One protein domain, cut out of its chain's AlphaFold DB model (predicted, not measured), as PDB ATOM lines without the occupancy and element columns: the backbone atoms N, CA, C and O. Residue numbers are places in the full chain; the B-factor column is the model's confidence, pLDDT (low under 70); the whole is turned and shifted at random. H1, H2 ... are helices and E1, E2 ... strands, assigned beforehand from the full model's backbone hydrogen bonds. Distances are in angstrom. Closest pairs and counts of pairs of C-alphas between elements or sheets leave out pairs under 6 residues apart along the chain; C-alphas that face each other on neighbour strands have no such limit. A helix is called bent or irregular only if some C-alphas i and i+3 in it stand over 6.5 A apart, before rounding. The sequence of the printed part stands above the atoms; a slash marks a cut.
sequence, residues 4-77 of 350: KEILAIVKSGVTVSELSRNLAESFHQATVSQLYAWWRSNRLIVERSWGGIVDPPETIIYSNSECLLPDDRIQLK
ATOM      1  N   LYS A   4      19.358 -22.594 -21.543       66.25
ATOM      2  CA  LYS A   4      19.478 -22.479 -23.007       66.25
ATOM      3  C   LYS A   4      18.753 -23.590 -23.773       66.25
ATOM      4  O   LYS A   4      18.171 -23.314 -24.820       66.25
ATOM      5  N   GLU A   5      18.753 -24.817 -23.259       74.56
ATOM      6  CA  GLU A   5      18.047 -25.956 -23.863       74.56
ATOM      7  C   GLU A   5      16.528 -25.782 -23.735       74.56
ATOM      8  O   GLU A   5      15.802 -25.993 -24.702       74.56
ATOM      9  N   ILE A   6      16.047 -25.295 -22.583       74.50
ATOM     10  CA  ILE A   6      14.626 -24.961 -22.370       74.50
ATOM     11  C   ILE A   6      14.178 -23.898 -23.374       74.50
ATOM     12  O   ILE A   6      13.142 -24.045 -24.020       74.50
ATOM     13  N   LEU A   7      14.977 -22.841 -23.544       76.12
ATOM     14  CA  LEU A   7      14.700 -21.790 -24.519       76.12
ATOM     15  C   LEU A   7      14.585 -22.359 -25.942       76.12
ATOM     16  O   LEU A   7      13.673 -21.983 -26.673       76.12
ATOM     17  N   ALA A   8      15.493 -23.256 -26.335       79.50
ATOM     18  CA  ALA A   8      15.478 -23.881 -27.656       79.50
ATOM     19  C   ALA A   8      14.221 -24.742 -27.876       79.50
ATOM     20  O   ALA A   8      13.569 -24.603 -28.909       79.50
ATOM     21  N   ILE A   9      13.841 -25.555 -26.885       82.50
ATOM     22  CA  ILE A   9      12.652 -26.420 -26.946       82.50
ATOM     23  C   ILE A   9      11.365 -25.589 -27.043       82.50
ATOM     24  O   ILE A   9      10.494 -25.874 -27.863       82.50
ATOM     25  N   VAL A  10      11.235 -24.531 -26.237       83.19
ATOM     26  CA  VAL A  10      10.036 -23.677 -26.272       83.19
ATOM     27  C   VAL A  10       9.998 -22.826 -27.551       83.19
ATOM     28  O   VAL A  10       8.918 -22.541 -28.060       83.19
ATOM     29  N   LYS A  11      11.144 -22.455 -28.141       82.56
ATOM     30  CA  LYS A  11      11.182 -21.785 -29.457       82.56
ATOM     31  C   LYS A  11      10.596 -22.644 -30.582       82.56
ATOM     32  O   LYS A  11       9.884 -22.104 -31.422       82.56
ATOM     33  N   SER A  12      10.850 -23.954 -30.592       82.25
ATOM     34  CA  SER A  12      10.290 -24.863 -31.607       82.25
ATOM     35  C   SER A  12       8.795 -25.162 -31.430       82.25
ATOM     36  O   SER A  12       8.182 -25.767 -32.307       82.25
ATOM     37  N   GLY A  13       8.201 -24.724 -30.316       88.38
ATOM     38  CA  GLY A  13       6.855 -25.103 -29.905       88.38
ATOM     39  C   GLY A  13       6.844 -26.482 -29.244       88.38
ATOM     40  O   GLY A  13       7.385 -27.445 -29.783       88.38
ATOM     41  N   VAL A  14       6.237 -26.582 -28.065       91.50
ATOM     42  CA  VAL A  14       6.198 -27.811 -27.256       91.50
ATOM     43  C   VAL A  14       4.925 -27.828 -26.417       91.50
ATOM     44  O   VAL A  14       4.437 -26.765 -26.036       91.50
ATOM     45  N   THR A  15       4.373 -28.996 -26.096       91.75
ATOM     46  CA  THR A  15       3.298 -29.049 -25.092       91.75
ATOM     47  C   THR A  15       3.856 -28.921 -23.675       91.75
ATOM     48  O   THR A  15       4.991 -29.318 -23.392       91.75
ATOM     49  N   VAL A  16       3.063 -28.400 -22.739       89.69
ATOM     50  CA  VAL A  16       3.473 -28.294 -21.325       89.69
ATOM     51  C   VAL A  16       3.838 -29.671 -20.748       89.69
ATOM     52  O   VAL A  16       4.810 -29.791 -20.000       89.69
ATOM     53  N   SER A  17       3.113 -30.728 -21.128       88.19
ATOM     54  CA  SER A  17       3.393 -32.103 -20.695       88.19
ATOM     55  C   SER A  17       4.696 -32.676 -21.269       88.19
ATOM     56  O   SER A  17       5.420 -33.385 -20.568       88.19
ATOM     57  N   GLU A  18       5.040 -32.377 -22.525       87.88
ATOM     58  CA  GLU A  18       6.332 -32.737 -23.123       87.88
ATOM     59  C   GLU A  18       7.478 -31.984 -22.458       87.88
ATOM     60  O   GLU A  18       8.470 -32.600 -22.067       87.88
ATOM     61  N   LEU A  19       7.323 -30.673 -22.256       86.69
ATOM     62  CA  LEU A  19       8.327 -29.867 -21.571       86.69
ATOM     63  C   LEU A  19       8.559 -30.379 -20.143       86.69
ATOM     64  O   LEU A  19       9.703 -30.573 -19.744       86.69
ATOM     65  N   SER A  20       7.489 -30.677 -19.399       83.56
ATOM     66  CA  SER A  20       7.590 -31.204 -18.034       83.56
ATOM     67  C   SER A  20       8.263 -32.577 -17.970       83.56
ATOM     68  O   SER A  20       8.963 -32.840 -16.998       83.56
ATOM     69  N   ARG A  21       8.079 -33.449 -18.972       83.31
ATOM     70  CA  ARG A  21       8.758 -34.759 -19.036       83.31
ATOM     71  C   ARG A  21      10.261 -34.633 -19.271       83.31
ATOM     72  O   ARG A  21      11.015 -35.493 -18.826       83.31
ATOM     73  N   ASN A  22      10.688 -33.571 -19.950       75.00
ATOM     74  CA  ASN A  22      12.093 -33.341 -20.267       75.00
ATOM     75  C   ASN A  22      12.854 -32.595 -19.145       75.00
ATOM     76  O   ASN A  22      14.078 -32.470 -19.210       75.00
ATOM     77  N   LEU A  23      12.167 -32.109 -18.104       71.06
ATOM     78  CA  LEU A  23      12.761 -31.360 -16.989       71.06
ATOM     79  C   LEU A  23      13.021 -32.248 -15.762       71.06
ATOM     80  O   LEU A  23      12.197 -33.073 -15.383       71.06
ATOM     81  N   ALA A  24      14.154 -32.029 -15.090       65.44
ATOM     82  CA  ALA A  24      14.422 -32.617 -13.775       65.44
ATOM     83  C   ALA A  24      13.615 -31.892 -12.677       65.44
ATOM     84  O   ALA A  24      13.430 -30.677 -12.760       65.44
ATOM     85  N   GLU A  25      13.194 -32.604 -11.623       65.00
ATOM     86  CA  GLU A  25      12.305 -32.082 -10.562       65.00
ATOM     87  C   GLU A  25      12.782 -30.759  -9.929       65.00
ATOM     88  O   GLU A  25      11.976 -29.864  -9.682       65.00
ATOM     89  N   SER A  26      14.092 -30.575  -9.728       55.84
ATOM     90  CA  SER A  26      14.661 -29.361  -9.119       55.84
ATOM     91  C   SER A  26      14.602 -28.106 -10.005       55.84
ATOM     92  O   SER A  26      14.704 -26.993  -9.493       55.84
ATOM     93  N   PHE A  27      14.407 -28.258 -11.320       58.06
ATOM     94  CA  PHE A  27      14.309 -27.151 -12.282       58.06
ATOM     95  C   PHE A  27      12.859 -26.736 -12.579       58.06
ATOM     96  O   PHE A  27      12.628 -25.752 -13.289       58.06
ATOM     97  N   HIS A  28      11.877 -27.453 -12.024       69.75
ATOM     98  CA  HIS A  28      10.459 -27.288 -12.356       69.75
ATOM     99  C   HIS A  28       9.924 -25.907 -11.951       69.75
ATOM    100  O   HIS A  28       9.388 -25.178 -12.783       69.75
ATOM    101  N   GLN A  29      10.179 -25.469 -10.715       69.81
ATOM    102  CA  GLN A  29       9.611 -24.222 -10.186       69.81
ATOM    103  C   GLN A  29      10.164 -22.955 -10.867       69.81
ATOM    104  O   GLN A  29       9.407 -22.032 -11.178       69.81
ATOM    105  N   ALA A  30      11.474 -22.913 -11.137       67.38
ATOM    106  CA  ALA A  30      12.108 -21.800 -11.847       67.38
ATOM    107  C   ALA A  30      11.615 -21.701 -13.299       67.38
ATOM    108  O   ALA A  30      11.323 -20.608 -13.785       67.38
ATOM    109  N   THR A  31      11.447 -22.846 -13.967       79.31
ATOM    110  CA  THR A  31      10.953 -22.904 -15.347       79.31
ATOM    111  C   THR A  31       9.498 -22.464 -15.439       79.31
ATOM    112  O   THR A  31       9.170 -21.628 -16.273       79.31
ATOM    113  N   VAL A  32       8.631 -22.948 -14.547       82.56
ATOM    114  CA  VAL A  32       7.220 -22.531 -14.498       82.56
ATOM    115  C   VAL A  32       7.108 -21.022 -14.288       82.56
ATOM    116  O   VAL A  32       6.383 -20.348 -15.017       82.56
ATOM    117  N   SER A  33       7.885 -20.473 -13.351       81.25
ATOM    118  CA  SER A  33       7.910 -19.029 -13.091       81.25
ATOM    119  C   SER A  33       8.347 -18.237 -14.329       81.25
ATOM    120  O   SER A  33       7.759 -17.203 -14.645       81.25
ATOM    121  N   GLN A  34       9.334 -18.746 -15.073       82.62
ATOM    122  CA  GLN A  34       9.811 -18.144 -16.316       82.62
ATOM    123  C   GLN A  34       8.777 -18.214 -17.449       82.62
ATOM    124  O   GLN A  34       8.617 -17.233 -18.176       82.62
ATOM    125  N   LEU A  35       8.055 -19.331 -17.591       87.06
ATOM    126  CA  LEU A  35       6.979 -19.475 -18.577       87.06
ATOM    127  C   LEU A  35       5.860 -18.466 -18.317       87.06
ATOM    128  O   LEU A  35       5.456 -17.760 -19.236       87.06
ATOM    129  N   TYR A  36       5.416 -18.330 -17.065       85.44
ATOM    130  CA  TYR A  36       4.423 -17.319 -16.701       85.44
ATOM    131  C   TYR A  36       4.945 -15.894 -16.894       85.44
ATOM    132  O   TYR A  36       4.201 -15.035 -17.359       85.44
ATOM    133  N   ALA A  37       6.225 -15.632 -16.610       77.75
ATOM    134  CA  ALA A  37       6.834 -14.336 -16.903       77.75
ATOM    135  C   ALA A  37       6.849 -14.036 -18.413       77.75
ATOM    136  O   ALA A  37       6.529 -12.918 -18.821       77.75
ATOM    137  N   TRP A  38       7.172 -15.023 -19.255       83.69
ATOM    138  CA  TRP A  38       7.110 -14.884 -20.713       83.69
ATOM    139  C   TRP A  38       5.682 -14.724 -21.223       83.69
ATOM    140  O   TRP A  38       5.450 -13.916 -22.115       83.69
ATOM    141  N   TRP A  39       4.712 -15.432 -20.656       85.75
ATOM    142  CA  TRP A  39       3.316 -15.300 -21.057       85.75
ATOM    143  C   TRP A  39       2.738 -13.938 -20.663       85.75
ATOM    144  O   TRP A  39       2.174 -13.242 -21.504       85.75
ATOM    145  N   ARG A  40       3.006 -13.485 -19.431       77.19
ATOM    146  CA  ARG A  40       2.621 -12.156 -18.934       77.19
ATOM    147  C   ARG A  40       3.239 -11.013 -19.740       77.19
ATOM    148  O   ARG A  40       2.605  -9.981 -19.920       77.19
ATOM    149  N   SER A  41       4.467 -11.191 -20.223       65.75
ATOM    150  CA  SER A  41       5.150 -10.230 -21.100       65.75
ATOM    151  C   SER A  41       4.844 -10.441 -22.586       65.75
ATOM    152  O   SER A  41       5.495  -9.821 -23.420       65.75
ATOM    153  N   ASN A  42       3.874 -11.304 -22.931       73.69
ATOM    154  CA  ASN A  42       3.446 -11.599 -24.305       73.69
ATOM    155  C   ASN A  42       4.561 -12.140 -25.217       73.69
ATOM    156  O   ASN A  42       4.496 -12.053 -26.442       73.69
ATOM    157  N   ARG A  43       5.588 -12.733 -24.606       78.19
ATOM    158  CA  ARG A  43       6.686 -13.443 -25.261       78.19
ATOM    159  C   ARG A  43       6.359 -14.920 -25.497       78.19
ATOM    160  O   ARG A  43       6.976 -15.528 -26.364       78.19
ATOM    161  N   LEU A  44       5.408 -15.486 -24.754       87.75
ATOM    162  CA  LEU A  44       4.927 -16.861 -24.913       87.75
ATOM    163  C   LEU A  44       3.542 -16.864 -25.572       87.75
ATOM    164  O   LEU A  44       2.608 -16.264 -25.045       87.75
ATOM    165  N   ILE A  45       3.426 -17.541 -26.709       88.88
ATOM    166  CA  ILE A  45       2.156 -17.952 -27.310       88.88
ATOM    167  C   ILE A  45       1.711 -19.221 -26.587       88.88
ATOM    168  O   ILE A  45       2.518 -20.133 -26.402       88.88
ATOM    169  N   VAL A  46       0.445 -19.266 -26.186       93.12
ATOM    170  CA  VAL A  46      -0.197 -20.444 -25.608       93.12
ATOM    171  C   VAL A  46      -1.384 -20.790 -26.493       93.12
ATOM    172  O   VAL A  46      -2.316 -20.002 -26.600       93.12
ATOM    173  N   GLU A  47      -1.339 -21.935 -27.156       93.75
ATOM    174  CA  GLU A  47      -2.407 -22.439 -28.018       93.75
ATOM    175  C   GLU A  47      -3.116 -23.597 -27.321       93.75
ATOM    176  O   GLU A  47      -2.482 -24.570 -26.898       93.75
ATOM    177  N   ARG A  48      -4.443 -23.512 -27.227       93.50
ATOM    178  CA  ARG A  48      -5.277 -24.515 -26.571       93.50
ATOM    179  C   ARG A  48      -6.276 -25.104 -27.550       93.50
ATOM    180  O   ARG A  48      -7.106 -24.404 -28.123       93.50
ATOM    181  N   SER A  49      -6.219 -26.423 -27.695       89.12
ATOM    182  CA  SER A  49      -7.117 -27.190 -28.565       89.12
ATOM    183  C   SER A  49      -8.101 -28.076 -27.798       89.12
ATOM    184  O   SER A  49      -8.964 -28.691 -28.419       89.12
ATOM    185  N   TRP A  50      -7.975 -28.187 -26.467       86.56
ATOM    186  CA  TRP A  50      -8.746 -29.129 -25.640       86.56
ATOM    187  C   TRP A  50      -8.685 -30.572 -26.171       86.56
ATOM    188  O   TRP A  50      -9.710 -31.223 -26.358       86.56
ATOM    189  N   GLY A  51      -7.482 -31.064 -26.484       81.19
ATOM    190  CA  GLY A  51      -7.311 -32.397 -27.073       81.19
ATOM    191  C   GLY A  51      -7.841 -32.509 -28.509       81.19
ATOM    192  O   GLY A  51      -8.249 -33.590 -28.926       81.19
ATOM    193  N   GLY A  52      -7.857 -31.399 -29.257       82.06
ATOM    194  CA  GLY A  52      -8.334 -31.340 -30.646       82.06
ATOM    195  C   GLY A  52      -9.832 -31.060 -30.811       82.06
ATOM    196  O   GLY A  52     -10.349 -31.182 -31.915       82.06
ATOM    197  N   ILE A  53     -10.538 -30.687 -29.739       88.00
ATOM    198  CA  ILE A  53     -11.945 -30.256 -29.796       88.00
ATOM    199  C   ILE A  53     -12.078 -28.884 -30.484       88.00
ATOM    200  O   ILE A  53     -13.082 -28.627 -31.145       88.00
ATOM    201  N   VAL A  54     -11.079 -28.012 -30.330       84.88
ATOM    202  CA  VAL A  54     -11.031 -26.673 -30.935       84.88
ATOM    203  C   VAL A  54     -10.007 -26.664 -32.074       84.88
ATOM    204  O   VAL A  54      -8.829 -26.939 -31.839       84.88
ATOM    205  N   ASP A  55     -10.468 -26.351 -33.289       84.88
ATOM    206  CA  ASP A  55      -9.664 -26.284 -34.517       84.88
ATOM    207  C   ASP A  55     -10.114 -25.091 -35.401       84.88
ATOM    208  O   ASP A  55     -11.282 -25.049 -35.806       84.88
ATOM    209  N   PRO A  56      -9.242 -24.100 -35.690       82.81
ATOM    210  CA  PRO A  56      -7.863 -23.997 -35.209       82.81
ATOM    211  C   PRO A  56      -7.806 -23.765 -33.688       82.81
ATOM    212  O   PRO A  56      -8.748 -23.197 -33.132       82.81
ATOM    213  N   PRO A  57      -6.720 -24.185 -33.009       85.94
ATOM    214  CA  PRO A  57      -6.530 -23.944 -31.582       85.94
ATOM    215  C   PRO A  57      -6.704 -22.465 -31.220       85.94
ATOM    216  O   PRO A  57      -6.273 -21.572 -31.953       85.94
ATOM    217  N   GLU A  58      -7.297 -22.202 -30.061       89.69
ATOM    218  CA  GLU A  58      -7.457 -20.841 -29.558       89.69
ATOM    219  C   GLU A  58      -6.136 -20.346 -28.956       89.69
ATOM    220  O   GLU A  58      -5.480 -21.070 -28.204       89.69
ATOM    221  N   THR A  59      -5.738 -19.107 -29.259       87.94
ATOM    222  CA  THR A  59      -4.610 -18.470 -28.566       87.94
ATOM    223  C   THR A  59      -5.083 -17.930 -27.223       87.94
ATOM    224  O   THR A  59      -5.862 -16.980 -27.168       87.94
ATOM    225  N   ILE A  60      -4.586 -18.515 -26.140       90.19
ATOM    226  CA  ILE A  60      -4.945 -18.151 -24.775       90.19
ATOM    227  C   ILE A  60      -4.098 -16.964 -24.315       90.19
ATOM    228  O   ILE A  60      -2.863 -16.947 -24.390       90.19
ATOM    229  N   ILE A  61      -4.794 -15.948 -23.823       78.94
ATOM    230  CA  ILE A  61      -4.215 -14.688 -23.383       78.94
ATOM    231  C   ILE A  61      -4.054 -14.717 -21.867       78.94
ATOM    232  O   ILE A  61      -5.051 -14.778 -21.159       78.94
ATOM    233  N   TYR A  62      -2.821 -14.548 -21.376       79.69
ATOM    234  CA  TYR A  62      -2.543 -14.604 -19.943       79.69
ATOM    235  C   TYR A  62      -3.465 -13.700 -19.119       79.69
ATOM    236  O   TYR A  62      -3.534 -12.484 -19.334       79.69
ATOM    237  N   SER A  63      -4.073 -14.284 -18.089       73.81
ATOM    238  CA  SER A  63      -4.660 -13.560 -16.966       73.81
ATOM    239  C   SER A  63      -4.197 -14.164 -15.639       73.81
ATOM    240  O   SER A  63      -3.787 -15.320 -15.577       73.81
ATOM    241  N   ASN A  64      -4.279 -13.400 -14.545       72.12
ATOM    242  CA  ASN A  64      -3.809 -13.857 -13.228       72.12
ATOM    243  C   ASN A  64      -4.530 -15.120 -12.710       72.12
ATOM    244  O   ASN A  64      -4.021 -15.779 -11.807       72.12
ATOM    245  N   SER A  65      -5.715 -15.437 -13.242       77.94
ATOM    246  CA  SER A  65      -6.486 -16.640 -12.903       77.94
ATOM    247  C   SER A  65      -6.226 -17.826 -13.831       77.94
ATOM    248  O   SER A  65      -6.713 -18.919 -13.554       77.94
ATOM    249  N   GLU A  66      -5.504 -17.631 -14.934       82.50
ATOM    250  CA  GLU A  66      -5.235 -18.701 -15.887       82.50
ATOM    251  C   GLU A  66      -4.024 -19.539 -15.504       82.50
ATOM    252  O   GLU A  66      -3.034 -19.056 -14.950       82.50
ATOM    253  N   CYS A  67      -4.103 -20.819 -15.860       89.25
ATOM    254  CA  CYS A  67      -2.998 -21.746 -15.748       89.25
ATOM    255  C   CYS A  67      -2.668 -22.389 -17.096       89.25
ATOM    256  O   CYS A  67      -3.539 -22.591 -17.949       89.25
ATOM    257  N   LEU A  68      -1.388 -22.720 -17.250       90.94
ATOM    258  CA  LEU A  68      -0.904 -23.594 -18.310       90.94
ATOM    259  C   LEU A  68      -1.404 -25.022 -18.050       90.94
ATOM    260  O   LEU A  68      -1.121 -25.602 -16.998       90.94
ATOM    261  N   LEU A  69      -2.148 -25.578 -19.002       91.44
ATOM    262  CA  LEU A  69      -2.651 -26.947 -18.975       91.44
ATOM    263  C   LEU A  69      -1.663 -27.904 -19.656       91.44
ATOM    264  O   LEU A  69      -0.921 -27.482 -20.539       91.44
ATOM    265  N   PRO A  70      -1.662 -29.205 -19.304       89.69
ATOM    266  CA  PRO A  70      -0.740 -30.189 -19.884       89.69
ATOM    267  C   PRO A  70      -0.742 -30.252 -21.420       89.69
ATOM    268  O   PRO A  70       0.311 -30.496 -22.015       89.69
ATOM    269  N   ASP A  71      -1.902 -30.011 -22.033       90.62
ATOM    270  CA  ASP A  71      -2.119 -30.082 -23.482       90.62
ATOM    271  C   ASP A  71      -1.930 -28.736 -24.192       90.62
ATOM    272  O   ASP A  71      -2.025 -28.674 -25.418       90.62
ATOM    273  N   ASP A  72      -1.663 -27.655 -23.452       93.31
ATOM    274  CA  ASP A  72      -1.366 -26.370 -24.073       93.31
ATOM    275  C   ASP A  72      -0.063 -26.478 -24.854       93.31
ATOM    276  O   ASP A  72       0.978 -26.878 -24.316       93.31
ATOM    277  N   ARG A  73      -0.115 -26.082 -26.125       92.75
ATOM    278  CA  ARG A  73       1.073 -25.917 -26.949       92.75
ATOM    279  C   ARG A  73       1.626 -24.525 -26.689       92.75
ATOM    280  O   ARG A  73       0.974 -23.523 -26.962       92.75
ATOM    281  N   ILE A  74       2.830 -24.465 -26.141       93.75
ATOM    282  CA  ILE A  74       3.519 -23.217 -25.845       93.75
ATOM    283  C   ILE A  74       4.648 -22.986 -26.836       93.75
ATOM    284  O   ILE A  74       5.409 -23.898 -27.161       93.75
ATOM    285  N   GLN A  75       4.773 -21.751 -27.306       91.25
ATOM    286  CA  GLN A  75       5.816 -21.364 -28.243       91.25
ATOM    287  C   GLN A  75       6.314 -19.959 -27.920       91.25
ATOM    288  O   GLN A  75       5.521 -19.044 -27.705       91.25
ATOM    289  N   LEU A  76       7.630 -19.753 -27.878       83.50
ATOM    290  CA  LEU A  76       8.162 -18.392 -27.790       83.50
ATOM    291  C   LEU A  76       7.863 -17.658 -29.099       83.50
ATOM    292  O   LEU A  76       8.168 -18.177 -30.172       83.50
ATOM    293  N   LYS A  77       7.313 -16.441 -29.016       75.06
ATOM    294  CA  LYS A  77       7.203 -15.562 -30.183       75.06
ATOM    295  C   LYS A  77       8.594 -15.361 -30.768       75.06
ATOM    296  O   LYS A  77       9.516 -14.958 -30.049       75.06
TER     297      LYS A  77
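Overview. This is residues 4 to 77 of the 350 residues of the protein "Exodeoxyribonuclease III" of Olavius algarvensis Delta 1 endosymbiont (UniProt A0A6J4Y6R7). A small hairpin of two short strands, E1 and E2, has three helices loosely grouped toward one end and a long loop, residues 49 to 72, which reaches out beyond the other end and folds back. The centres of the helices make a triangle, with H2 near both H1 and H3. Two short pairings extend the sheet, residues 14 to 15 with 73 to 74 of E2 and residues 58 to 59 with 47 to 48 of E1. The printed part has 74 residues, with three named helices and two named strands in the order H1, H2, H3, E1, E2; the sheet is antiparallel and the class is mixed, helices and strands. The whole is compact, with a radius of gyration of the C-alphas of 11.7 A and spans of 34 by 23 by 21 A.

Along the chain. E1, residues 44 to 48, runs 12.9 A from C-alpha 44 at (4.927, -16.861, -24.913). E2, residues 73 to 76, spans 10.4 A and ends with C-alpha 76 at (8.162, -18.392, -27.790). H3, residues 25 to 40, is the longest helix at 23.7 A. It is irregular, with C-alphas 26 and 29 standing 7.3 A apart. H1, residues 4 to 11, begins with C-alpha 4 at (19.478, -22.479, -23.007) and spans 10.5 A; H2, residues 16 to 22, spans 10.0 A.

Arrangement. E1 and E2 form an antiparallel hairpin, their directions at 163 degrees. N 45 and O 75 are within hydrogen-bond range at 2.8 A, as are N 73 and O 47 at 2.9 A. The closest C-alphas of H3 and E1 are those of Trp 38 and Leu 44, 5.1 A apart. For H1 and E2 they are those of Lys 11 and Leu 76, 4.8 A apart; for H2 and E2, those of Val 16 and Arg 73, 6.6 A apart. H1 and H2 are close but not clearly touching, with the C-alphas of Ile 9 and Leu 19 closest at 7.7 A, and run opposite ways at a shallow tilt of 30 degrees. H2 and H3 are also close but not clearly touching, closest at the C-alphas of Ser 20 and His 28, 7.5 A apart; they run opposite ways at a shallow tilt of 34 degrees, only just short of steep. H1 and H3 are only just apart, their closest C-alphas at 8.2 A. Each O i to N i+4 pair is within hydrogen-bond range in H1 and H2, and 10 of 12 are in H3.

Size, cuts and confidence. The two C-alphas farthest apart are those of Ser 26 and Asp 55, at 35.3 A. The printed part has no cut. The link from E1 to E2, 24 residues, is long, while those from H1 to H2, H2 to H3 and H3 to E1 are tight. The mean pLDDT of the printed part is 82.0; residue 4, residues 24 to 30 and residue 41 are under 70.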